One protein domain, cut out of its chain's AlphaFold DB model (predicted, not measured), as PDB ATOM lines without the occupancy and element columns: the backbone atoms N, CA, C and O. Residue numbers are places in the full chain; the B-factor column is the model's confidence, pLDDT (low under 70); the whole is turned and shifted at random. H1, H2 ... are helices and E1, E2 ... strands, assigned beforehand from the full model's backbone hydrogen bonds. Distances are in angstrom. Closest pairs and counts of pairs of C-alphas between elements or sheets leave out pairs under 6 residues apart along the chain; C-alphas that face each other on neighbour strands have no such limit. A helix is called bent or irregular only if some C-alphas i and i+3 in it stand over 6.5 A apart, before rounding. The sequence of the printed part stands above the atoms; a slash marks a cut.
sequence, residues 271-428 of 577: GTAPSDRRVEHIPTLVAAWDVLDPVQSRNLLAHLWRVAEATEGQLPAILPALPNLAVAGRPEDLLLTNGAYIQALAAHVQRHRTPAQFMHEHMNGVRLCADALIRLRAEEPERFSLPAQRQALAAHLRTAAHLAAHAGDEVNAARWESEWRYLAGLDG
ATOM      1  N   GLY A 271     -33.037  -5.876   7.338       93.38
ATOM      2  CA  GLY A 271     -32.893  -7.085   8.133       93.38
ATOM      3  C   GLY A 271     -33.765  -8.222   7.615       93.38
ATOM      4  O   GLY A 271     -34.357  -8.156   6.541       93.38
ATOM      5  N   THR A 272     -33.839  -9.299   8.392       95.38
ATOM      6  CA  THR A 272     -34.732 -10.425   8.087       95.38
ATOM      7  C   THR A 272     -36.157 -10.082   8.522       95.38
ATOM      8  O   THR A 272     -36.339  -9.502   9.592       95.38
ATOM      9  N   ALA A 273     -37.164 -10.410   7.715       96.31
ATOM     10  CA  ALA A 273     -38.569 -10.153   8.031       96.31
ATOM     11  C   ALA A 273     -39.497 -11.216   7.406       96.31
ATOM     12  O   ALA A 273     -39.063 -11.982   6.540       96.31
ATOM     13  N   PRO A 274     -40.773 -11.267   7.828       96.62
ATOM     14  CA  PRO A 274     -41.837 -11.923   7.074       96.62
ATOM     15  C   PRO A 274     -41.914 -11.385   5.639       96.62
ATOM     16  O   PRO A 274     -41.645 -10.208   5.407       96.62
ATOM     17  N   SER A 275     -42.347 -12.206   4.682       94.00
ATOM     18  CA  SER A 275     -42.457 -11.799   3.271       94.00
ATOM     19  C   SER A 275     -43.371 -10.593   3.021       94.00
ATOM     20  O   SER A 275     -43.184  -9.881   2.042       94.00
ATOM     21  N   ASP A 276     -44.365 -10.370   3.885       94.44
ATOM     22  CA  ASP A 276     -45.266  -9.210   3.851       94.44
ATOM     23  C   ASP A 276     -44.810  -8.058   4.765       94.44
ATOM     24  O   ASP A 276     -45.485  -7.032   4.862       94.44
ATOM     25  N   ARG A 277     -43.663  -8.226   5.438       95.62
ATOM     26  CA  ARG A 277     -43.056  -7.300   6.402       95.62
ATOM     27  C   ARG A 277     -43.932  -6.967   7.617       95.62
ATOM     28  O   ARG A 277     -43.559  -6.074   8.382       95.62
ATOM     29  N   ARG A 278     -45.061  -7.649   7.839       96.69
ATOM     30  CA  ARG A 278     -45.990  -7.319   8.931       96.69
ATOM     31  C   ARG A 278     -45.420  -7.754  10.278       96.69
ATOM     32  O   ARG A 278     -45.057  -8.913  10.468       96.69
ATOM     33  N   VAL A 279     -45.366  -6.829  11.238       96.94
ATOM     34  CA  VAL A 279     -44.797  -7.095  12.572       96.94
ATOM     35  C   VAL A 279     -45.619  -8.125  13.350       96.94
ATOM     36  O   VAL A 279     -45.052  -8.947  14.065       96.94
ATOM     37  N   GLU A 280     -46.939  -8.144  13.158       94.81
ATOM     38  CA  GLU A 280     -47.842  -9.094  13.824       94.81
ATOM     39  C   GLU A 280     -47.551 -10.569  13.483       94.81
ATOM     40  O   GLU A 280     -47.866 -11.452  14.275       94.81
ATOM     41  N   HIS A 281     -46.916 -10.852  12.338       95.94
ATOM     42  CA  HIS A 281     -46.574 -12.216  11.917       95.94
ATOM     43  C   HIS A 281     -45.240 -12.712  12.489       95.94
ATOM     44  O   HIS A 281     -44.932 -13.906  12.427       95.94
ATOM     45  N   ILE A 282     -44.439 -11.825  13.086       96.56
ATOM     46  CA  ILE A 282     -43.116 -12.177  13.611       96.56
ATOM     47  C   ILE A 282     -43.171 -13.183  14.763       96.56
ATOM     48  O   ILE A 282     -42.373 -14.115  14.717       96.56
ATOM     49  N   PRO A 283     -44.073 -13.092  15.763       95.94
ATOM     50  CA  PRO A 283     -44.142 -14.086  16.837       95.94
ATOM     51  C   PRO A 283     -44.338 -15.514  16.319       95.94
ATOM     52  O   PRO A 283     -43.658 -16.440  16.765       95.94
ATOM     53  N   THR A 284     -45.223 -15.677  15.336       94.56
ATOM     54  CA  THR A 284     -45.504 -16.956  14.680       94.56
ATOM     55  C   THR A 284     -44.279 -17.480  13.934       94.56
ATOM     56  O   THR A 284     -43.893 -18.638  14.100       94.56
ATOM     57  N   LEU A 285     -43.612 -16.610  13.172       96.88
ATOM     58  CA  LEU A 285     -42.410 -16.970  12.425       96.88
ATOM     59  C   LEU A 285     -41.234 -17.300  13.362       96.88
ATOM     60  O   LEU A 285     -40.557 -18.303  13.157       96.88
ATOM     61  N   VAL A 286     -41.037 -16.528  14.436       97.06
ATOM     62  CA  VAL A 286     -40.058 -16.804  15.502       97.06
ATOM     63  C   VAL A 286     -40.322 -18.170  16.122       97.06
ATOM     64  O   VAL A 286     -39.394 -18.960  16.230       97.06
ATOM     65  N   ALA A 287     -41.572 -18.502  16.455       93.88
ATOM     66  CA  ALA A 287     -41.899 -19.794  17.053       93.88
ATOM     67  C   ALA A 287     -41.608 -20.990  16.135       93.88
ATOM     68  O   ALA A 287     -41.148 -22.025  16.620       93.88
ATOM     69  N   ALA A 288     -41.844 -20.855  14.828       94.75
ATOM     70  CA  ALA A 288     -41.484 -21.883  13.856       94.75
ATOM     71  C   ALA A 288     -39.959 -21.974  13.657       94.75
ATOM     72  O   ALA A 288     -39.396 -23.069  13.630       94.75
ATOM     73  N   TRP A 289     -39.262 -20.839  13.567       94.81
ATOM     74  CA  TRP A 289     -37.812 -20.815  13.371       94.81
ATOM     75  C   TRP A 289     -37.012 -21.191  14.612       94.81
ATOM     76  O   TRP A 289     -35.947 -21.771  14.466       94.81
ATOM     77  N   ASP A 290     -37.536 -20.989  15.815       92.75
ATOM     78  CA  ASP A 290     -36.974 -21.542  17.052       92.75
ATOM     79  C   ASP A 290     -36.791 -23.071  16.955       92.75
ATOM     80  O   ASP A 290     -35.847 -23.636  17.500       92.75
ATOM     81  N   VAL A 291     -37.661 -23.765  16.212       89.56
ATOM     82  CA  VAL A 291     -37.546 -25.212  15.971       89.56
ATOM     83  C   VAL A 291     -36.504 -25.518  14.892       89.56
ATOM     84  O   VAL A 291     -35.686 -26.433  15.034       89.56
ATOM     85  N   LEU A 292     -36.579 -24.786  13.778       89.88
ATOM     86  CA  LEU A 292     -35.816 -25.061  12.558       89.88
ATOM     87  C   LEU A 292     -34.358 -24.592  12.656       89.88
ATOM     88  O   LEU A 292     -33.438 -25.292  12.218       89.88
ATOM     89  N   ASP A 293     -34.163 -23.371  13.149       90.88
ATOM     90  CA  ASP A 293     -32.906 -22.630  13.215       90.88
ATOM     91  C   ASP A 293     -33.027 -21.395  14.140       90.88
ATOM     92  O   ASP A 293     -33.404 -20.309  13.677       90.88
ATOM     93  N   PRO A 294     -32.662 -21.507  15.430       91.50
ATOM     94  CA  PRO A 294     -32.738 -20.391  16.373       91.50
ATOM     95  C   PRO A 294     -31.914 -19.162  15.960       91.50
ATOM     96  O   PRO A 294     -32.123 -18.064  16.470       91.50
ATOM     97  N   VAL A 295     -30.956 -19.304  15.036       91.88
ATOM     98  CA  VAL A 295     -30.214 -18.158  14.491       91.88
ATOM     99  C   VAL A 295     -31.139 -17.263  13.664       91.88
ATOM    100  O   VAL A 295     -31.048 -16.040  13.742       91.88
ATOM    101  N   GLN A 296     -32.067 -17.846  12.900       93.56
ATOM    102  CA  GLN A 296     -33.006 -17.065  12.092       93.56
ATOM    103  C   GLN A 296     -34.055 -16.362  12.953       93.56
ATOM    104  O   GLN A 296     -34.387 -15.208  12.677       93.56
ATOM    105  N   SER A 297     -34.525 -16.996  14.030       95.25
ATOM    106  CA  SER A 297     -35.420 -16.325  14.976       95.25
ATOM    107  C   SER A 297     -34.728 -15.159  15.689       95.25
ATOM    108  O   SER A 297     -35.306 -14.077  15.792       95.25
ATOM    109  N   ARG A 298     -33.451 -15.305  16.065       95.50
ATOM    110  CA  ARG A 298     -32.634 -14.187  16.578       95.50
ATOM    111  C   ARG A 298     -32.469 -13.062  15.559       95.50
ATOM    112  O   ARG A 298     -32.557 -11.902  15.941       95.50
ATOM    113  N   ASN A 299     -32.290 -13.371  14.273       96.00
ATOM    114  CA  ASN A 299     -32.202 -12.349  13.224       96.00
ATOM    115  C   ASN A 299     -33.509 -11.554  13.059       96.00
ATOM    116  O   ASN A 299     -33.456 -10.336  12.872       96.00
ATOM    117  N   LEU A 300     -34.670 -12.216  13.158       97.56
ATOM    118  CA  LEU A 300     -35.982 -11.554  13.175       97.56
ATOM    119  C   LEU A 300     -36.118 -10.616  14.381       97.56
ATOM    120  O   LEU A 300     -36.495  -9.453  14.228       97.56
ATOM    121  N   LEU A 301     -35.768 -11.102  15.574       98.00
ATOM    122  CA  LEU A 301     -35.813 -10.308  16.802       98.00
ATOM    123  C   LEU A 301     -34.848  -9.119  16.733       98.00
ATOM    124  O   LEU A 301     -35.221  -8.009  17.108       98.00
ATOM    125  N   ALA A 302     -33.628  -9.321  16.229       96.88
ATOM    126  CA  ALA A 302     -32.628  -8.267  16.086       96.88
ATOM    127  C   ALA A 302     -33.090  -7.164  15.124       96.88
ATOM    128  O   ALA A 302     -32.806  -5.988  15.355       96.88
ATOM    129  N   HIS A 303     -33.827  -7.515  14.065       97.00
ATOM    130  CA  HIS A 303     -34.428  -6.521  13.180       97.00
ATOM    131  C   HIS A 303     -35.484  -5.684  13.919       97.00
ATOM    132  O   HIS A 303     -35.421  -4.456  13.862       97.00
ATOM    133  N   LEU A 304     -36.386  -6.317  14.680       97.12
ATOM    134  CA  LEU A 304     -37.370  -5.598  15.500       97.12
ATOM    135  C   LEU A 304     -36.726  -4.677  16.529       97.12
ATOM    136  O   LEU A 304     -37.155  -3.538  16.676       97.12
ATOM    137  N   TRP A 305     -35.678  -5.145  17.202       96.31
ATOM    138  CA  TRP A 305     -34.927  -4.337  18.154       96.31
ATOM    139  C   TRP A 305     -34.373  -3.060  17.514       96.31
ATOM    140  O   TRP A 305     -34.635  -1.968  18.015       96.31
ATOM    141  N   ARG A 306     -33.673  -3.171  16.378       95.88
ATOM    142  CA  ARG A 306     -33.105  -2.003  15.683       95.88
ATOM    143  C   ARG A 306     -34.181  -1.024  15.219       95.88
ATOM    144  O   ARG A 306     -33.978   0.183  15.300       95.88
ATOM    145  N   VAL A 307     -35.324  -1.528  14.748       96.38
ATOM    146  CA  VAL A 307     -36.448  -0.670  14.349       96.38
ATOM    147  C   VAL A 307     -37.066   0.011  15.569       96.38
ATOM    148  O   VAL A 307     -37.326   1.206  15.502       96.38
ATOM    149  N   ALA A 308     -37.228  -0.694  16.693       96.62
ATOM    150  CA  ALA A 308     -37.712  -0.099  17.937       96.62
ATOM    151  C   ALA A 308     -36.789   1.025  18.428       96.62
ATOM    152  O   ALA A 308     -37.276   2.053  18.883       96.62
ATOM    153  N   GLU A 309     -35.468   0.873  18.313       95.69
ATOM    154  CA  GLU A 309     -34.534   1.957  18.635       95.69
ATOM    155  C   GLU A 309     -34.665   3.138  17.673       95.69
ATOM    156  O   GLU A 309     -34.727   4.283  18.118       95.69
ATOM    157  N   ALA A 310     -34.770   2.869  16.370       94.69
ATOM    158  CA  ALA A 310     -34.913   3.905  15.349       94.69
ATOM    159  C   ALA A 310     -36.234   4.690  15.449       94.69
ATOM    160  O   ALA A 310     -36.288   5.838  15.017       94.69
ATOM    161  N   THR A 311     -37.292   4.091  16.006       95.56
ATOM    162  CA  THR A 311     -38.619   4.714  16.147       95.56
ATOM    163  C   THR A 311     -38.989   5.060  17.592       95.56
ATOM    164  O   THR A 311     -40.163   5.280  17.892       95.56
ATOM    165  N   GLU A 312     -38.014   5.090  18.507       96.38
ATOM    166  CA  GLU A 312     -38.220   5.388  19.936       96.38
ATOM    167  C   GLU A 312     -39.296   4.512  20.612       96.38
ATOM    168  O   GLU A 312     -40.025   4.940  21.513       96.38
ATOM    169  N   GLY A 313     -39.395   3.259  20.168       96.31
ATOM    170  CA  GLY A 313     -40.328   2.261  20.673       96.31
ATOM    171  C   GLY A 313     -41.686   2.262  19.990       96.31
ATOM    172  O   GLY A 313     -42.550   1.508  20.417       96.31
ATOM    173  N   GLN A 314     -41.907   3.071  18.953       97.19
ATOM    174  CA  GLN A 314     -43.155   3.084  18.188       97.19
ATOM    175  C   GLN A 314     -43.019   2.161  16.972       97.19
ATOM    176  O   GLN A 314     -42.719   2.625  15.867       97.19
ATOM    177  N   LEU A 315     -43.149   0.843  17.158       97.31
ATOM    178  CA  LEU A 315     -42.964  -0.108  16.056       97.31
ATOM    179  C   LEU A 315     -44.071   0.044  14.996       97.31
ATOM    180  O   LEU A 315     -45.253   0.030  15.351       97.31
ATOM    181  N   PRO A 316     -43.724   0.147  13.700       96.88
ATOM    182  CA  PRO A 316     -44.711   0.226  12.630       96.88
ATOM    183  C   PRO A 316     -45.416  -1.113  12.403       96.88
ATOM    184  O   PRO A 316     -44.858  -2.171  12.679       96.88
ATOM    185  N   ALA A 317     -46.624  -1.081  11.832       96.38
ATOM    186  CA  ALA A 317     -47.329  -2.299  11.423       96.38
ATOM    187  C   ALA A 317     -46.576  -3.074  10.325       96.38
ATOM    188  O   ALA A 317     -46.574  -4.305  10.322       96.38
ATOM    189  N   ILE A 318     -45.910  -2.349   9.418       96.44
ATOM    190  CA  ILE A 318     -45.116  -2.890   8.309       96.44
ATOM    191  C   ILE A 318     -43.673  -2.420   8.478       96.44
ATOM    192  O   ILE A 318     -43.411  -1.218   8.542       96.44
ATOM    193  N   LEU A 319     -42.728  -3.359   8.525       95.56
ATOM    194  CA  LEU A 319     -41.307  -3.045   8.643       95.56
ATOM    195  C   LEU A 319     -40.794  -2.279   7.419       95.56
ATOM    196  O   LEU A 319     -41.236  -2.541   6.296       95.56
ATOM    197  N   PRO A 320     -39.841  -1.349   7.595       92.00
ATOM    198  CA  PRO A 320     -39.294  -0.580   6.486       92.00
ATOM    199  C   PRO A 320     -38.536  -1.487   5.510       92.00
ATOM    200  O   PRO A 320     -37.756  -2.344   5.923       92.00
ATOM    201  N   ALA A 321     -38.731  -1.279   4.205       86.62
ATOM    202  CA  ALA A 321     -37.978  -1.989   3.166       86.62
ATOM    203  C   ALA A 321     -36.542  -1.466   3.013       86.62
ATOM    204  O   ALA A 321     -35.627  -2.220   2.681       86.62
ATOM    205  N   LEU A 322     -36.344  -0.167   3.264       85.12
ATOM    206  CA  LEU A 322     -35.066   0.529   3.129       85.12
ATOM    207  C   LEU A 322     -34.685   1.210   4.455       85.12
ATOM    208  O   LEU A 322     -35.576   1.726   5.131       85.12
ATOM    209  N   PRO A 323     -33.387   1.283   4.814       81.88
ATOM    210  CA  PRO A 323     -32.940   1.824   6.106       81.88
ATOM    211  C   PRO A 323     -33.441   3.238   6.424       81.88
ATOM    212  O   PRO A 323     -33.796   3.525   7.560       81.88
ATOM    213  N   ASN A 324     -33.543   4.102   5.412       80.88
ATOM    214  CA  ASN A 324     -33.930   5.505   5.591       80.88
ATOM    215  C   ASN A 324     -35.454   5.730   5.590       80.88
ATOM    216  O   ASN A 324     -35.898   6.873   5.598       80.88
ATOM    217  N   LEU A 325     -36.254   4.659   5.533       81.56
ATOM    218  CA  LEU A 325     -37.719   4.712   5.497       81.56
ATOM    219  C   LEU A 325     -38.365   4.239   6.806       81.56
ATOM    220  O   LEU A 325     -39.551   3.918   6.817       81.56
ATOM    221  N   ALA A 326     -37.609   4.146   7.904       78.75
ATOM    222  CA  ALA A 326     -38.192   3.853   9.207       78.75
ATOM    223  C   ALA A 326     -39.140   4.995   9.610       78.75
ATOM    224  O   ALA A 326     -38.710   6.123   9.836       78.75
ATOM    225  N   VAL A 327     -40.436   4.696   9.673       86.12
ATOM    226  CA  VAL A 327     -41.481   5.622  10.116       86.12
ATOM    227  C   VAL A 327     -42.067   5.075  11.411       86.12
ATOM    228  O   VAL A 327     -42.307   3.871  11.515       86.12
ATOM    229  N   ALA A 328     -42.276   5.952  12.393       90.62
ATOM    230  CA  ALA A 328     -42.928   5.589  13.645       90.62
ATOM    231  C   ALA A 328     -44.310   4.967  13.385       90.62
ATOM    232  O   ALA A 328     -45.055   5.408  12.504       90.62
ATOM    233  N   GLY A 329     -44.634   3.921  14.143       90.44
ATOM    234  CA  GLY A 329     -45.929   3.262  14.074       90.44
ATOM    235  C   GLY A 329     -47.072   4.181  14.476       90.44
ATOM    236  O   GLY A 329     -46.902   5.103  15.272       90.44
ATOM    237  N   ARG A 330     -48.258   3.924  13.920       93.31
ATOM    238  CA  ARG A 330     -49.450   4.684  14.286       93.31
ATOM    239  C   ARG A 330     -49.937   4.257  15.674       93.31
ATOM    240  O   ARG A 330     -49.846   3.067  15.983       93.31
ATOM    241  N   PRO A 331     -50.495   5.172  16.487       93.06
ATOM    242  CA  PRO A 331     -50.989   4.858  17.829       93.06
ATOM    243  C   PRO A 331     -51.942   3.655  17.890       93.06
ATOM    244  O   PRO A 331     -51.878   2.867  18.831       93.06
ATOM    245  N   GLU A 332     -52.798   3.473  16.876       91.81
ATOM    246  CA  GLU A 332     -53.713   2.327  16.768       91.81
ATOM    247  C   GLU A 332     -53.025   0.961  16.688       91.81
ATOM    248  O   GLU A 332     -53.598  -0.024  17.156       91.81
ATOM    249  N   ASP A 333     -51.809   0.899  16.150       94.00
ATOM    250  CA  ASP A 333     -51.103  -0.355  15.893       94.00
ATOM    251  C   ASP A 333     -50.180  -0.744  17.055       94.00
ATOM    252  O   ASP A 333     -49.851  -1.919  17.215       94.00
ATOM    253  N   LEU A 334     -49.772   0.220  17.893       96.12
ATOM    254  CA  LEU A 334     -48.701   0.034  18.879       96.12
ATOM    255  C   LEU A 334     -48.976  -1.092  19.874       96.12
ATOM    256  O   LEU A 334     -48.051  -1.819  20.234       96.12
ATOM    257  N   LEU A 335     -50.230  -1.265  20.309       95.19
ATOM    258  CA  LEU A 335     -50.591  -2.356  21.219       95.19
ATOM    259  C   LEU A 335     -50.239  -3.722  20.613       95.19
ATOM    260  O   LEU A 335     -49.696  -4.581  21.304       95.19
ATOM    261  N   LEU A 336     -50.503  -3.890  19.318       95.06
ATOM    262  CA  LEU A 336     -50.228  -5.112  18.576       95.06
ATOM    263  C   LEU A 336     -48.739  -5.242  18.231       95.06
ATOM    264  O   LEU A 336     -48.146  -6.289  18.478       95.06
ATOM    265  N   THR A 337     -48.114  -4.195  17.689       97.50
ATOM    266  CA  THR A 337     -46.739  -4.258  17.158       97.50
ATOM    267  C   THR A 337     -45.686  -4.339  18.263       97.50
ATOM    268  O   THR A 337     -44.829  -5.227  18.238       97.50
ATOM    269  N   ASN A 338     -45.771  -3.482  19.285       98.19
ATOM    270  CA  ASN A 338     -44.886  -3.555  20.452       98.19
ATOM    271  C   ASN A 338     -45.142  -4.831  21.250       98.19
ATOM    272  O   ASN A 338     -44.203  -5.468  21.734       98.19
ATOM    273  N   GLY A 339     -46.415  -5.218  21.356       95.94
ATOM    274  CA  GLY A 339     -46.826  -6.461  21.983       95.94
ATOM    275  C   GLY A 339     -46.196  -7.686  21.326       95.94
ATOM    276  O   GLY A 339     -45.634  -8.528  22.031       95.94
ATOM    277  N   ALA A 340     -46.217  -7.745  19.991       96.75
ATOM    278  CA  ALA A 340     -45.615  -8.812  19.197       96.75
ATOM    279  C   ALA A 340     -44.107  -8.938  19.454       96.75
ATOM    280  O   ALA A 340     -43.627 -10.041  19.711       96.75
ATOM    281  N   TYR A 341     -43.358  -7.829  19.465       98.38
ATOM    282  CA  TYR A 341     -41.923  -7.861  19.767       98.38
ATOM    283  C   TYR A 341     -41.635  -8.409  21.173       98.38
ATOM    284  O   TYR A 341     -40.853  -9.351  21.324       98.38
ATOM    285  N   ILE A 342     -42.297  -7.856  22.195       98.25
ATOM    286  CA  ILE A 342     -42.092  -8.240  23.601       98.25
ATOM    287  C   ILE A 342     -42.437  -9.721  23.815       98.25
ATOM    288  O   ILE A 342     -41.687 -10.448  24.468       98.25
ATOM    289  N   GLN A 343     -43.552 -10.188  23.246       95.56
ATOM    290  CA  GLN A 343     -43.981 -11.583  23.356       95.56
ATOM    291  C   GLN A 343     -43.055 -12.541  22.605       95.56
ATOM    292  O   GLN A 343     -42.693 -13.580  23.157       95.56
ATOM    293  N   ALA A 344     -42.653 -12.203  21.376       97.06
ATOM    294  CA  ALA A 344     -41.758 -13.038  20.582       97.06
ATOM    295  C   ALA A 344     -40.398 -13.212  21.271       97.06
ATOM    296  O   ALA A 344     -39.897 -14.332  21.365       97.06
ATOM    297  N   LEU A 345     -39.834 -12.124  21.810       98.00
ATOM    298  CA  LEU A 345     -38.580 -12.170  22.558       98.00
ATOM    299  C   LEU A 345     -38.712 -13.017  23.828       98.00
ATOM    300  O   LEU A 345     -37.880 -13.887  24.070       98.00
ATOM    301  N   ALA A 346     -39.765 -12.803  24.622       95.69
ATOM    302  CA  ALA A 346     -39.984 -13.582  25.838       95.69
ATOM    303  C   ALA A 346     -40.150 -15.077  25.548       95.69
ATOM    304  O   ALA A 346     -39.559 -15.906  26.240       95.69
ATOM    305  N   ALA A 347     -40.902 -15.424  24.503       93.50
ATOM    306  CA  ALA A 347     -41.082 -16.807  24.087       93.50
ATOM    307  C   ALA A 347     -39.755 -17.440  23.634       93.50
ATOM    308  O   ALA A 347     -39.453 -18.559  24.042       93.50
ATOM    309  N   HIS A 348     -38.932 -16.720  22.863       94.31
ATOM    310  CA  HIS A 348     -37.602 -17.188  22.460       94.31
ATOM    311  C   HIS A 348     -36.703 -17.470  23.672       94.31
ATOM    312  O   HIS A 348     -36.110 -18.543  23.767       94.31
ATOM    313  N   VAL A 349     -36.644 -16.536  24.628       92.62
ATOM    314  CA  VAL A 349     -35.850 -16.661  25.866       92.62
ATOM    315  C   VAL A 349     -36.339 -17.816  26.740       92.62
ATOM    316  O   VAL A 349     -35.543 -18.487  27.387       92.62
ATOM    317  N   GLN A 350     -37.645 -18.082  26.754       89.62
ATOM    318  CA  GLN A 350     -38.198 -19.219  27.485       89.62
ATOM    319  C   GLN A 350     -37.826 -20.562  26.841       89.62
ATOM    320  O   GLN A 350     -37.657 -21.557  27.545       89.62
ATOM    321  N   ARG A 351     -37.741 -20.621  25.509       89.94
ATOM    322  CA  ARG A 351     -37.491 -21.860  24.756       89.94
ATOM    323  C   ARG A 351     -36.015 -22.207  24.660       89.94
ATOM    324  O   ARG A 351     -35.677 -23.391  24.658       89.94
ATOM    325  N   HIS A 352     -35.161 -21.192  24.572       88.88
ATOM    326  CA  HIS A 352     -33.741 -21.343  24.308       88.88
ATOM    327  C   HIS A 352     -32.889 -20.720  25.397       88.88
ATOM    328  O   HIS A 352     -33.139 -19.613  25.866       88.88
ATOM    329  N   ARG A 353     -31.748 -21.358  25.655       85.44
ATOM    330  CA  ARG A 353     -30.650 -20.705  26.355       85.44
ATOM    331  C   ARG A 353     -30.170 -19.489  25.556       85.44
ATOM    332  O   ARG A 353     -29.619 -19.635  24.458       85.44
ATOM    333  N   THR A 354     -30.308 -18.303  26.136       83.44
ATOM    334  CA  THR A 354     -29.828 -17.043  25.562       83.44
ATOM    335  C   THR A 354     -28.562 -16.554  26.276       83.44
ATOM    336  O   THR A 354     -28.462 -16.621  27.503       83.44
ATOM    337  N   PRO A 355     -27.536 -16.090  25.538       85.50
ATOM    338  CA  PRO A 355     -26.392 -15.416  26.144       85.50
ATOM    339  C   PRO A 355     -26.809 -14.109  26.832       85.50
ATOM    340  O   PRO A 355     -27.693 -13.409  26.346       85.50
ATOM    341  N   ALA A 356     -26.108 -13.717  27.899       87.56
ATOM    342  CA  ALA A 356     -26.364 -12.441  28.578       87.56
ATOM    343  C   ALA A 356     -26.233 -11.232  27.631       87.56
ATOM    344  O   ALA A 356     -27.014 -10.290  27.725       87.56
ATOM    345  N   GLN A 357     -25.297 -11.289  26.676       90.81
ATOM    346  CA  GLN A 357     -25.139 -10.265  25.643       90.81
ATOM    347  C   GLN A 357     -26.401 -10.109  24.784       90.81
ATOM    348  O   GLN A 357     -26.821  -8.986  24.533       90.81
ATOM    349  N   PHE A 358     -27.031 -11.219  24.386       91.38
ATOM    350  CA  PHE A 358     -28.268 -11.182  23.606       91.38
ATOM    351  C   PHE A 358     -29.366 -10.444  24.380       91.38
ATOM    352  O   PHE A 358     -29.997  -9.534  23.855       91.38
ATOM    353  N   MET A 359     -29.544 -10.765  25.665       93.75
ATOM    354  CA  MET A 359     -30.499 -10.033  26.502       93.75
ATOM    355  C   MET A 359     -30.150  -8.547  26.601       93.75
ATOM    356  O   MET A 359     -31.027  -7.707  26.423       93.75
ATOM    357  N   HIS A 360     -28.878  -8.217  26.834       92.38
ATOM    358  CA  HIS A 360     -28.419  -6.834  26.951       92.38
ATOM    359  C   HIS A 360     -28.737  -5.993  25.706       92.38
ATOM    360  O   HIS A 360     -29.257  -4.887  25.847       92.38
ATOM    361  N   GLU A 361     -28.487  -6.531  24.509       93.88
ATOM    362  CA  GLU A 361     -28.811  -5.883  23.231       93.88
ATOM    363  C   GLU A 361     -30.311  -5.560  23.143       93.88
ATOM    364  O   GLU A 361     -30.701  -4.435  22.847       93.88
ATOM    365  N   HIS A 362     -31.172  -6.509  23.510       97.31
ATOM    366  CA  HIS A 362     -32.619  -6.360  23.364       97.31
ATOM    367  C   HIS A 362     -33.302  -5.471  24.416       97.31
ATOM    368  O   HIS A 362     -34.360  -4.895  24.128       97.31
ATOM    369  N   MET A 363     -32.741  -5.346  25.626       96.38
ATOM    370  CA  MET A 363     -33.427  -4.686  26.748       96.38
ATOM    371  C   MET A 363     -33.737  -3.208  26.496       96.38
ATOM    372  O   MET A 363     -34.789  -2.732  26.926       96.38
ATOM    373  N   ASN A 364     -32.885  -2.483  25.764       96.69
ATOM    374  CA  ASN A 364     -33.180  -1.093  25.419       96.69
ATOM    375  C   ASN A 364     -34.426  -0.984  24.524       96.69
ATOM    376  O   ASN A 364     -35.309  -0.169  24.797       96.69
ATOM    377  N   GLY A 365     -34.548  -1.854  23.516       97.19
ATOM    378  CA  GLY A 365     -35.737  -1.926  22.665       97.19
ATOM    379  C   GLY A 365     -36.996  -2.308  23.448       97.19
ATOM    380  O   GLY A 365     -38.041  -1.688  23.264       97.19
ATOM    381  N   VAL A 366     -36.903  -3.283  24.364       98.12
ATOM    382  CA  VAL A 366     -38.029  -3.673  25.241       98.12
ATOM    383  C   VAL A 366     -38.491  -2.484  26.076       98.12
ATOM    384  O   VAL A 366     -39.693  -2.222  26.151       98.12
ATOM    385  N   ARG A 367     -37.543  -1.732  26.650       98.25
ATOM    386  CA  ARG A 367     -37.839  -0.524  27.420       98.25
ATOM    387  C   ARG A 367     -38.569   0.515  26.582       98.25
ATOM    388  O   ARG A 367     -39.629   0.972  26.987       98.25
ATOM    389  N   LEU A 368     -38.045   0.854  25.407       98.38
ATOM    390  CA  LEU A 368     -38.674   1.834  24.518       98.38
ATOM    391  C   LEU A 368     -40.105   1.423  24.141       98.38
ATOM    392  O   LEU A 368     -41.025   2.238  24.232       98.38
ATOM    393  N   CYS A 369     -40.316   0.155  23.783       98.38
ATOM    394  CA  CYS A 369     -41.635  -0.365  23.429       98.38
ATOM    395  C   CYS A 369     -42.620  -0.359  24.609       98.38
ATOM    396  O   CYS A 369     -43.769   0.052  24.439       98.38
ATOM    397  N   ALA A 370     -42.197  -0.786  25.804       98.25
ATOM    398  CA  ALA A 370     -43.037  -0.754  27.003       98.25
ATOM    399  C   ALA A 370     -43.391   0.689  27.407       98.25
ATOM    400  O   ALA A 370     -44.536   0.982  27.754       98.25
ATOM    401  N   ASP A 371     -42.437   1.612  27.294       97.56
ATOM    402  CA  ASP A 371     -42.617   3.028  27.619       97.56
ATOM    403  C   ASP A 371     -43.553   3.722  26.622       97.56
ATOM    404  O   ASP A 371     -44.361   4.561  27.017       97.56
ATOM    405  N   ALA A 372     -43.488   3.364  25.337       97.62
ATOM    406  CA  ALA A 372     -44.440   3.822  24.328       97.62
ATOM    407  C   ALA A 372     -45.871   3.332  24.621       97.62
ATOM    408  O   ALA A 372     -46.812   4.112  24.516       97.62
ATOM    409  N   LEU A 373     -46.042   2.082  25.070       97.38
ATOM    410  CA  LEU A 373     -47.354   1.549  25.464       97.38
ATOM    411  C   LEU A 373     -47.937   2.256  26.701       97.38
ATOM    412  O   LEU A 373     -49.133   2.545  26.746       97.38
ATOM    413  N   ILE A 374     -47.101   2.559  27.701       96.81
ATOM    414  CA  ILE A 374     -47.522   3.309  28.898       96.81
ATOM    415  C   ILE A 374     -47.914   4.743  28.526       96.81
ATOM    416  O   ILE A 374     -48.954   5.222  28.980       96.81
ATOM    417  N   ARG A 375     -47.117   5.411  27.679       96.56
ATOM    418  CA  ARG A 375     -47.430   6.752  27.159       96.56
ATOM    419  C   ARG A 375     -48.750   6.760  26.396       96.56
ATOM    420  O   ARG A 375     -49.614   7.563  26.724       96.56
ATOM    421  N   LEU A 376     -48.959   5.797  25.494       95.81
ATOM    422  CA  LEU A 376     -50.207   5.654  24.743       95.81
ATOM    423  C   LEU A 376     -51.429   5.548  25.666       95.81
ATOM    424  O   LEU A 376     -52.436   6.207  25.432       95.81
ATOM    425  N   ARG A 377     -51.348   4.760  26.747       95.38
ATOM    426  CA  ARG A 377     -52.432   4.670  27.742       95.38
ATOM    427  C   ARG A 377     -52.699   6.006  28.439       95.38
ATOM    428  O   ARG A 377     -53.852   6.314  28.732       95.38
ATOM    429  N   ALA A 378     -51.647   6.747  28.777       93.94
ATOM    430  CA  ALA A 378     -51.761   8.015  29.490       93.94
ATOM    431  C   ALA A 378     -52.321   9.138  28.601       93.94
ATOM    432  O   ALA A 378     -53.118   9.945  29.072       93.94
ATOM    433  N   GLU A 379     -51.913   9.174  27.332       95.06
ATOM    434  CA  GLU A 379     -52.298  10.203  26.359       95.06
ATOM    435  C   GLU A 379     -53.656   9.907  25.703       95.06
ATOM    436  O   GLU A 379     -54.432  10.829  25.457       95.06
ATOM    437  N   GLU A 380     -53.985   8.630  25.478       93.75
ATOM    438  CA  GLU A 380     -55.211   8.190  24.799       93.75
ATOM    439  C   GLU A 380     -56.000   7.142  25.622       93.75
ATOM    440  O   GLU A 380     -56.191   6.003  25.180       93.75
ATOM    441  N   PRO A 381     -56.511   7.490  26.823       90.44
ATOM    442  CA  PRO A 381     -57.161   6.532  27.727       90.44
ATOM    443  C   PRO A 381     -58.418   5.876  27.135       90.44
ATOM    444  O   PRO A 381     -58.715   4.721  27.445       90.44
ATOM    445  N   GLU A 382     -59.126   6.566  26.236       90.56
ATOM    446  CA  GLU A 382     -60.328   6.053  25.560       90.56
ATOM    447  C   GLU A 382     -60.049   4.793  24.722       90.56
ATOM    448  O   GLU A 382     -60.918   3.924  24.591       90.56
ATOM    449  N   ARG A 383     -58.814   4.623  24.220       87.44
ATOM    450  CA  ARG A 383     -58.378   3.406  23.505       87.44
ATOM    451  C   ARG A 383     -58.263   2.178  24.393       87.44
ATOM    452  O   ARG A 383     -58.085   1.079  23.884       87.44
ATOM    453  N   PHE A 384     -58.329   2.361  25.705       89.69
ATOM    454  CA  PHE A 384     -58.311   1.293  26.694       89.69
ATOM    455  C   PHE A 384     -59.608   1.298  27.507       89.69
ATOM    456  O   PHE A 384     -59.632   0.852  28.653       89.69
ATOM    457  N   SER A 385     -60.700   1.796  26.917       86.06
ATOM    458  CA  SER A 385     -62.045   1.752  27.500       86.06
ATOM    459  C   SER A 385     -62.618   0.330  27.524       86.06
ATOM    460  O   SER A 385     -63.356  -0.016  28.454       86.06
ATOM    461  N   LEU A 386     -62.218  -0.535  26.584       87.12
ATOM    462  CA  LEU A 386     -62.632  -1.937  26.549       87.12
ATOM    463  C   LEU A 386     -61.741  -2.819  27.448       87.12
ATOM    464  O   LEU A 386     -60.511  -2.728  27.360       87.12
ATOM    465  N   PRO A 387     -62.320  -3.749  28.238       86.94
ATOM    466  CA  PRO A 387     -61.551  -4.681  29.070       86.94
ATOM    467  C   PRO A 387     -60.512  -5.495  28.286       86.94
ATOM    468  O   PRO A 387     -59.391  -5.676  28.746       86.94
ATOM    469  N   ALA A 388     -60.836  -5.930  27.064       87.12
ATOM    470  CA  ALA A 388     -59.918  -6.718  26.238       87.12
ATOM    471  C   ALA A 388     -58.609  -5.968  25.917       87.12
ATOM    472  O   ALA A 388     -57.528  -6.552  25.967       87.12
ATOM    473  N   GLN A 389     -58.688  -4.660  25.643       90.00
ATOM    474  CA  GLN A 389     -57.518  -3.823  25.356       90.00
ATOM    475  C   GLN A 389     -56.669  -3.599  26.614       90.00
ATOM    476  O   GLN A 389     -55.440  -3.665  26.548       90.00
ATOM    477  N   ARG A 390     -57.305  -3.395  27.778       90.75
ATOM    478  CA  ARG A 390     -56.598  -3.300  29.070       90.75
ATOM    479  C   ARG A 390     -55.891  -4.598  29.433       90.75
ATOM    480  O   ARG A 390     -54.730  -4.561  29.836       90.75
ATOM    481  N   GLN A 391     -56.555  -5.735  29.247       89.81
ATOM    482  CA  GLN A 391     -55.985  -7.057  29.503       89.81
ATOM    483  C   GLN A 391     -54.799  -7.355  28.583       89.81
ATOM    484  O   GLN A 391     -53.771  -7.840  29.057       89.81
ATOM    485  N   ALA A 392     -54.905  -7.018  27.295       90.56
ATOM    486  CA  ALA A 392     -53.799  -7.109  26.348       90.56
ATOM    487  C   ALA A 392     -52.593  -6.277  26.810       90.56
ATOM    488  O   ALA A 392     -51.492  -6.809  26.960       90.56
ATOM    489  N   LEU A 393     -52.806  -4.994  27.124       94.75
ATOM    490  CA  LEU A 393     -51.749  -4.108  27.612       94.75
ATOM    491  C   LEU A 393     -51.095  -4.651  28.891       94.75
ATOM    492  O   LEU A 393     -49.869  -4.730  28.976       94.75
ATOM    493  N   ALA A 394     -51.900  -5.080  29.864       94.00
ATOM    494  CA  ALA A 394     -51.405  -5.667  31.103       94.00
ATOM    495  C   ALA A 394     -50.576  -6.937  30.848       94.00
ATOM    496  O   ALA A 394     -49.526  -7.125  31.464       94.00
ATOM    497  N   ALA A 395     -50.987  -7.794  29.907       92.88
ATOM    498  CA  ALA A 395     -50.231  -8.987  29.536       92.88
ATOM    499  C   ALA A 395     -48.868  -8.644  28.907       92.88
ATOM    500  O   ALA A 395     -47.862  -9.277  29.251       92.88
ATOM    501  N   HIS A 396     -48.802  -7.633  28.033       95.44
ATOM    502  CA  HIS A 396     -47.538  -7.174  27.448       95.44
ATOM    503  C   HIS A 396     -46.605  -6.575  28.507       95.44
ATOM    504  O   HIS A 396     -45.435  -6.948  28.560       95.44
ATOM    505  N   LEU A 397     -47.118  -5.731  29.408       97.62
ATOM    506  CA  LEU A 397     -46.328  -5.133  30.492       97.62
ATOM    507  C   LEU A 397     -45.855  -6.170  31.520       97.62
ATOM    508  O   LEU A 397     -44.714  -6.103  31.973       97.62
ATOM    509  N   ARG A 398     -46.672  -7.182  31.836       96.44
ATOM    510  CA  ARG A 398     -46.246  -8.332  32.653       96.44
ATOM    511  C   ARG A 398     -45.097  -9.092  31.993       96.44
ATOM    512  O   ARG A 398     -44.132  -9.455  32.657       96.44
ATOM    513  N   THR A 399     -45.194  -9.311  30.684       96.75
ATOM    514  CA  THR A 399     -44.150  -9.992  29.907       96.75
ATOM    515  C   THR A 399     -42.858  -9.171  29.879       96.75
ATOM    516  O   THR A 399     -41.783  -9.718  30.114       96.75
ATOM    517  N   ALA A 400     -42.954  -7.852  29.686       97.75
ATOM    518  CA  ALA A 400     -41.811  -6.947  29.760       97.75
ATOM    519  C   ALA A 400     -41.165  -6.955  31.158       97.75
ATOM    520  O   ALA A 400     -39.944  -7.027  31.265       97.75
ATOM    521  N   ALA A 401     -41.968  -6.952  32.229       97.44
ATOM    522  CA  ALA A 401     -41.473  -7.025  33.605       97.44
ATOM    523  C   ALA A 401     -40.696  -8.324  33.871       97.44
ATOM    524  O   ALA A 401     -39.631  -8.287  34.483       97.44
ATOM    525  N   HIS A 402     -41.179  -9.463  33.361       95.31
ATOM    526  CA  HIS A 402     -40.450 -10.732  33.444       95.31
ATOM    527  C   HIS A 402     -39.120 -10.693  32.682       95.31
ATOM    528  O   HIS A 402     -38.119 -11.185  33.197       95.31
ATOM    529  N   LEU A 403     -39.086 -10.093  31.486       96.25
ATOM    530  CA  LEU A 403     -37.843  -9.925  30.725       96.25
ATOM    531  C   LEU A 403     -36.839  -9.032  31.466       96.25
ATOM    532  O   LEU A 403     -35.665  -9.386  31.550       96.25
ATOM    533  N   ALA A 404     -37.297  -7.920  32.049       96.44
ATOM    534  CA  ALA A 404     -36.461  -7.038  32.861       96.44
ATOM    535  C   ALA A 404     -35.900  -7.755  34.093       96.44
ATOM    536  O   ALA A 404     -34.694  -7.705  34.325       96.44
ATOM    537  N   ALA A 405     -36.734  -8.497  34.827       94.44
ATOM    538  CA  ALA A 405     -36.283  -9.297  35.963       94.44
ATOM    539  C   ALA A 405     -35.250 -10.357  35.539       94.44
ATOM    540  O   ALA A 405     -34.230 -10.526  36.203       94.44
ATOM    541  N   HIS A 406     -35.471 -11.026  34.402       91.38
ATOM    542  CA  HIS A 406     -34.527 -12.000  33.849       91.38
ATOM    543  C   HIS A 406     -33.182 -11.365  33.454       91.38
ATOM    544  O   HIS A 406     -32.137 -11.991  33.607       91.38
ATOM    545  N   ALA A 407     -33.196 -10.117  32.980       92.75
ATOM    546  CA  ALA A 407     -31.997  -9.355  32.637       92.75
ATOM    547  C   ALA A 407     -31.330  -8.650  33.838       92.75
ATOM    548  O   ALA A 407     -30.279  -8.033  33.662       92.75
ATOM    549  N   GLY A 408     -31.913  -8.722  35.042       93.44
ATOM    550  CA  GLY A 408     -31.416  -8.030  36.238       93.44
ATOM    551  C   GLY A 408     -31.742  -6.529  36.304       93.44
ATOM    552  O   GLY A 408     -31.126  -5.806  37.082       93.44
ATOM    553  N   ASP A 409     -32.695  -6.040  35.505       94.75
ATOM    554  CA  ASP A 409     -33.184  -4.654  35.536       94.75
ATOM    555  C   ASP A 409     -34.350  -4.515  36.529       94.75
ATOM    556  O   ASP A 409     -35.529  -4.486  36.163       94.75
ATOM    557  N   GLU A 410     -34.012  -4.458  37.818       95.50
ATOM    558  CA  GLU A 410     -34.993  -4.396  38.912       95.50
ATOM    559  C   GLU A 410     -35.884  -3.144  38.850       95.50
ATOM    560  O   GLU A 410     -37.055  -3.191  39.233       95.50
ATOM    561  N   VAL A 411     -35.355  -2.027  38.334       96.25
ATOM    562  CA  VAL A 411     -36.070  -0.745  38.269       96.25
ATOM    563  C   VAL A 411     -37.219  -0.825  37.273       96.25
ATOM    564  O   VAL A 411     -38.364  -0.532  37.630       96.25
ATOM    565  N   ASN A 412     -36.945  -1.235  36.031       96.25
ATOM    566  CA  ASN A 412     -38.004  -1.359  35.030       96.25
ATOM    567  C   ASN A 412     -38.934  -2.538  35.334       96.25
ATOM    568  O   ASN A 412     -40.141  -2.410  35.124       96.25
ATOM    569  N   ALA A 413     -38.417  -3.631  35.911       96.81
ATOM    570  CA  ALA A 413     -39.246  -4.741  36.372       96.81
ATOM    571  C   ALA A 413     -40.317  -4.266  37.365       96.81
ATOM    572  O   ALA A 413     -41.504  -4.463  37.110       96.81
ATOM    573  N   ALA A 414     -39.930  -3.567  38.439       96.69
ATOM    574  CA  ALA A 414     -40.869  -3.055  39.440       96.69
ATOM    575  C   ALA A 414     -41.842  -2.014  38.859       96.69
ATOM    576  O   ALA A 414     -43.039  -2.021  39.167       96.69
ATOM    577  N   ARG A 415     -41.346  -1.127  37.986       96.38
ATOM    578  CA  ARG A 415     -42.153  -0.075  37.353       96.38
ATOM    579  C   ARG A 415     -43.272  -0.659  36.493       96.38
ATOM    580  O   ARG A 415     -44.434  -0.293  36.661       96.38
ATOM    581  N   TRP A 416     -42.940  -1.580  35.590       97.00
ATOM    582  CA  TRP A 416     -43.926  -2.231  34.725       97.00
ATOM    583  C   TRP A 416     -44.813  -3.207  35.498       97.00
ATOM    584  O   TRP A 416     -45.980  -3.371  35.145       97.00
ATOM    585  N   GLU A 417     -44.298  -3.801  36.580       95.88
ATOM    586  CA  GLU A 417     -45.088  -4.638  37.480       95.88
ATOM    587  C   GLU A 417     -46.230  -3.869  38.154       95.88
ATOM    588  O   GLU A 417     -47.370  -4.341  38.195       95.88
ATOM    589  N   SER A 418     -45.941  -2.658  38.627       95.06
ATOM    590  CA  SER A 418     -46.943  -1.746  39.177       95.06
ATOM    591  C   SER A 418     -48.025  -1.394  38.147       95.06
ATOM    592  O   SER A 418     -49.218  -1.511  38.438       95.06
ATOM    593  N   GLU A 419     -47.624  -1.032  36.922       94.50
ATOM    594  CA  GLU A 419     -48.560  -0.650  35.852       94.50
ATOM    595  C   GLU A 419     -49.505  -1.794  35.464       94.50
ATOM    596  O   GLU A 419     -50.719  -1.589  35.376       94.50
ATOM    597  N   TRP A 420     -48.996  -3.017  35.258       93.81
ATOM    598  CA  TRP A 420     -49.884  -4.116  34.872       93.81
ATOM    599  C   TRP A 420     -50.809  -4.539  36.015       93.81
ATOM    600  O   TRP A 420     -51.963  -4.884  35.755       93.81
ATOM    601  N   ARG A 421     -50.353  -4.493  37.278       92.38
ATOM    602  CA  ARG A 421     -51.202  -4.793  38.444       92.38
ATOM    603  C   ARG A 421     -52.323  -3.777  38.600       92.38
ATOM    604  O   ARG A 421     -53.450  -4.172  38.890       92.38
ATOM    605  N   TYR A 422     -52.027  -2.497  38.381       92.06
ATOM    606  CA  TYR A 422     -53.037  -1.443  38.358       92.06
ATOM    607  C   TYR A 422     -54.113  -1.737  37.305       92.06
ATOM    608  O   TYR A 422     -55.297  -1.760  37.635       92.06
ATOM    609  N   LEU A 423     -53.706  -2.058  36.073       89.81
ATOM    610  CA  LEU A 423     -54.628  -2.419  34.992       89.81
ATOM    611  C   LEU A 423     -55.474  -3.654  35.325       89.81
ATOM    612  O   LEU A 423     -56.684  -3.635  35.122       89.81
ATOM    613  N   ALA A 424     -54.862  -4.702  35.881       84.50
ATOM    614  CA  ALA A 424     -55.574  -5.909  36.302       84.50
ATOM    615  C   ALA A 424     -56.584  -5.632  37.434       84.50
ATOM    616  O   ALA A 424     -57.642  -6.257  37.488       84.50
ATOM    617  N   GLY A 425     -56.275  -4.685  38.326       83.06
ATOM    618  CA  GLY A 425     -57.156  -4.271  39.418       83.06
ATOM    619  C   GLY A 425     -58.420  -3.536  38.961       83.06
ATOM    620  O   GLY A 425     -59.431  -3.599  39.657       83.06
ATOM    621  N   LEU A 426     -58.399  -2.884  37.791       83.12
ATOM    622  CA  LEU A 426     -59.558  -2.166  37.239       83.12
ATOM    623  C   LEU A 426     -60.665  -3.101  36.731       83.12
ATOM    624  O   LEU A 426     -61.836  -2.730  36.771       83.12
ATOM    625  N   ASP A 427     -60.312  -4.305  36.274       70.31
ATOM    626  CA  ASP A 427     -61.252  -5.247  35.648       70.31
ATOM    627  C   ASP A 427     -61.817  -6.302  36.625       70.31
ATOM    628  O   ASP A 427     -62.625  -7.142  36.232       70.31
ATOM    629  N   GLY A 428     -61.438  -6.263  37.911       57.19
ATOM    630  CA  GLY A 428     -62.084  -7.036  38.983       57.19
ATOM    631  C   GLY A 428     -61.968  -8.570  38.917       57.19
ATOM    632  O   GLY A 428     -62.613  -9.247  39.717       57.19
TER     633      GLY A 428
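AT A GLANCE: This is residues 271 to 428 of the 577 residues of an uncharacterized protein of Chloroflexi bacterium (UniProt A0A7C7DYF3). Six helices, H1, H2, H3, H4, H6 and H7, make an up-and-down bundle, each running against the one before it, with H3 in the middle. The hairpin of H1 and H2 is at one side, the hairpin of H6 and H7 at the other, and H3 and H4 lie between them; a long loop, residues 311 to 333, joins H2 to H3. The 158 printed residues hold seven named helices and one named strand, in the order E1 H1 H2 H3 H4 H5 H6 H7, and the class is mostly helix. The whole is compact, with a radius of gyration of the C-alphas of 14.9 A and spans of 42 by 32 by 23 A.

IN THESE COORDINATES: E1, residues 271 to 274, begins with C-alpha 271 at (-32.893, -7.085, 8.133) and pairs with no named strand. H1 is residues 279 to 292, 20.1 A long, and H2 is residues 294 to 310, 24.4 A. H3 is residues 334 to 351, 25.3 A. H4, residues 356 to 379, is the longest helix, 34.5 A from C-alpha 356 at (-26.364, -12.441, 28.578). It has a kink of 35 degrees near residue 363. H1 and H4 are irregular, but only just: C-alphas 280 and 283 are 6.9 A apart, C-alphas 361 and 364 6.8 A. H5 is residues 381 to 384, H6 residues 387 to 407, 30.1 A, and H7 residues 410 to 426, 24.7 A, ending with C-alpha 426 at (-59.558, -2.166, 37.239).

HOW THE PARTS SIT: H3 is the hub and touches H1, H2, H4 and H6. H1 runs the same way at a shallow tilt of 12 degrees; the closest C-alphas are those of Pro 283 and Ala 344, 4.6 A apart. H3 and H4 form a hairpin at a shallow tilt of 29 degrees, closest at the C-alphas of Asn 338 and Cys 369, 5.4 A. H6 touches H3 at a steep tilt of 42 degrees, closest at Gly 339 and His 396, C-alphas 5.6 A apart. The hairpin of H6 and H7 has a shallow tilt of 19 degrees, with the C-alphas of Ala 401 and Ala 413 closest at 4.2 A. H1 and H7 are apart. Each O i to N i+4 pair is within hydrogen-bond range in H2, H3, H6 and H7; in H1 7 of 10 are, in H4 18 of 20, and H5 is too short for such a pair.

THE WHOLE: The C-alphas farthest apart, those of Leu 322 and Gly 428, are 45.5 A apart. The printed part has no cut. The link from H2 to H3 is long, with 23 residues; the other links are tight. The mean pLDDT of the printed part is 93.3, and residue 428 is under 70.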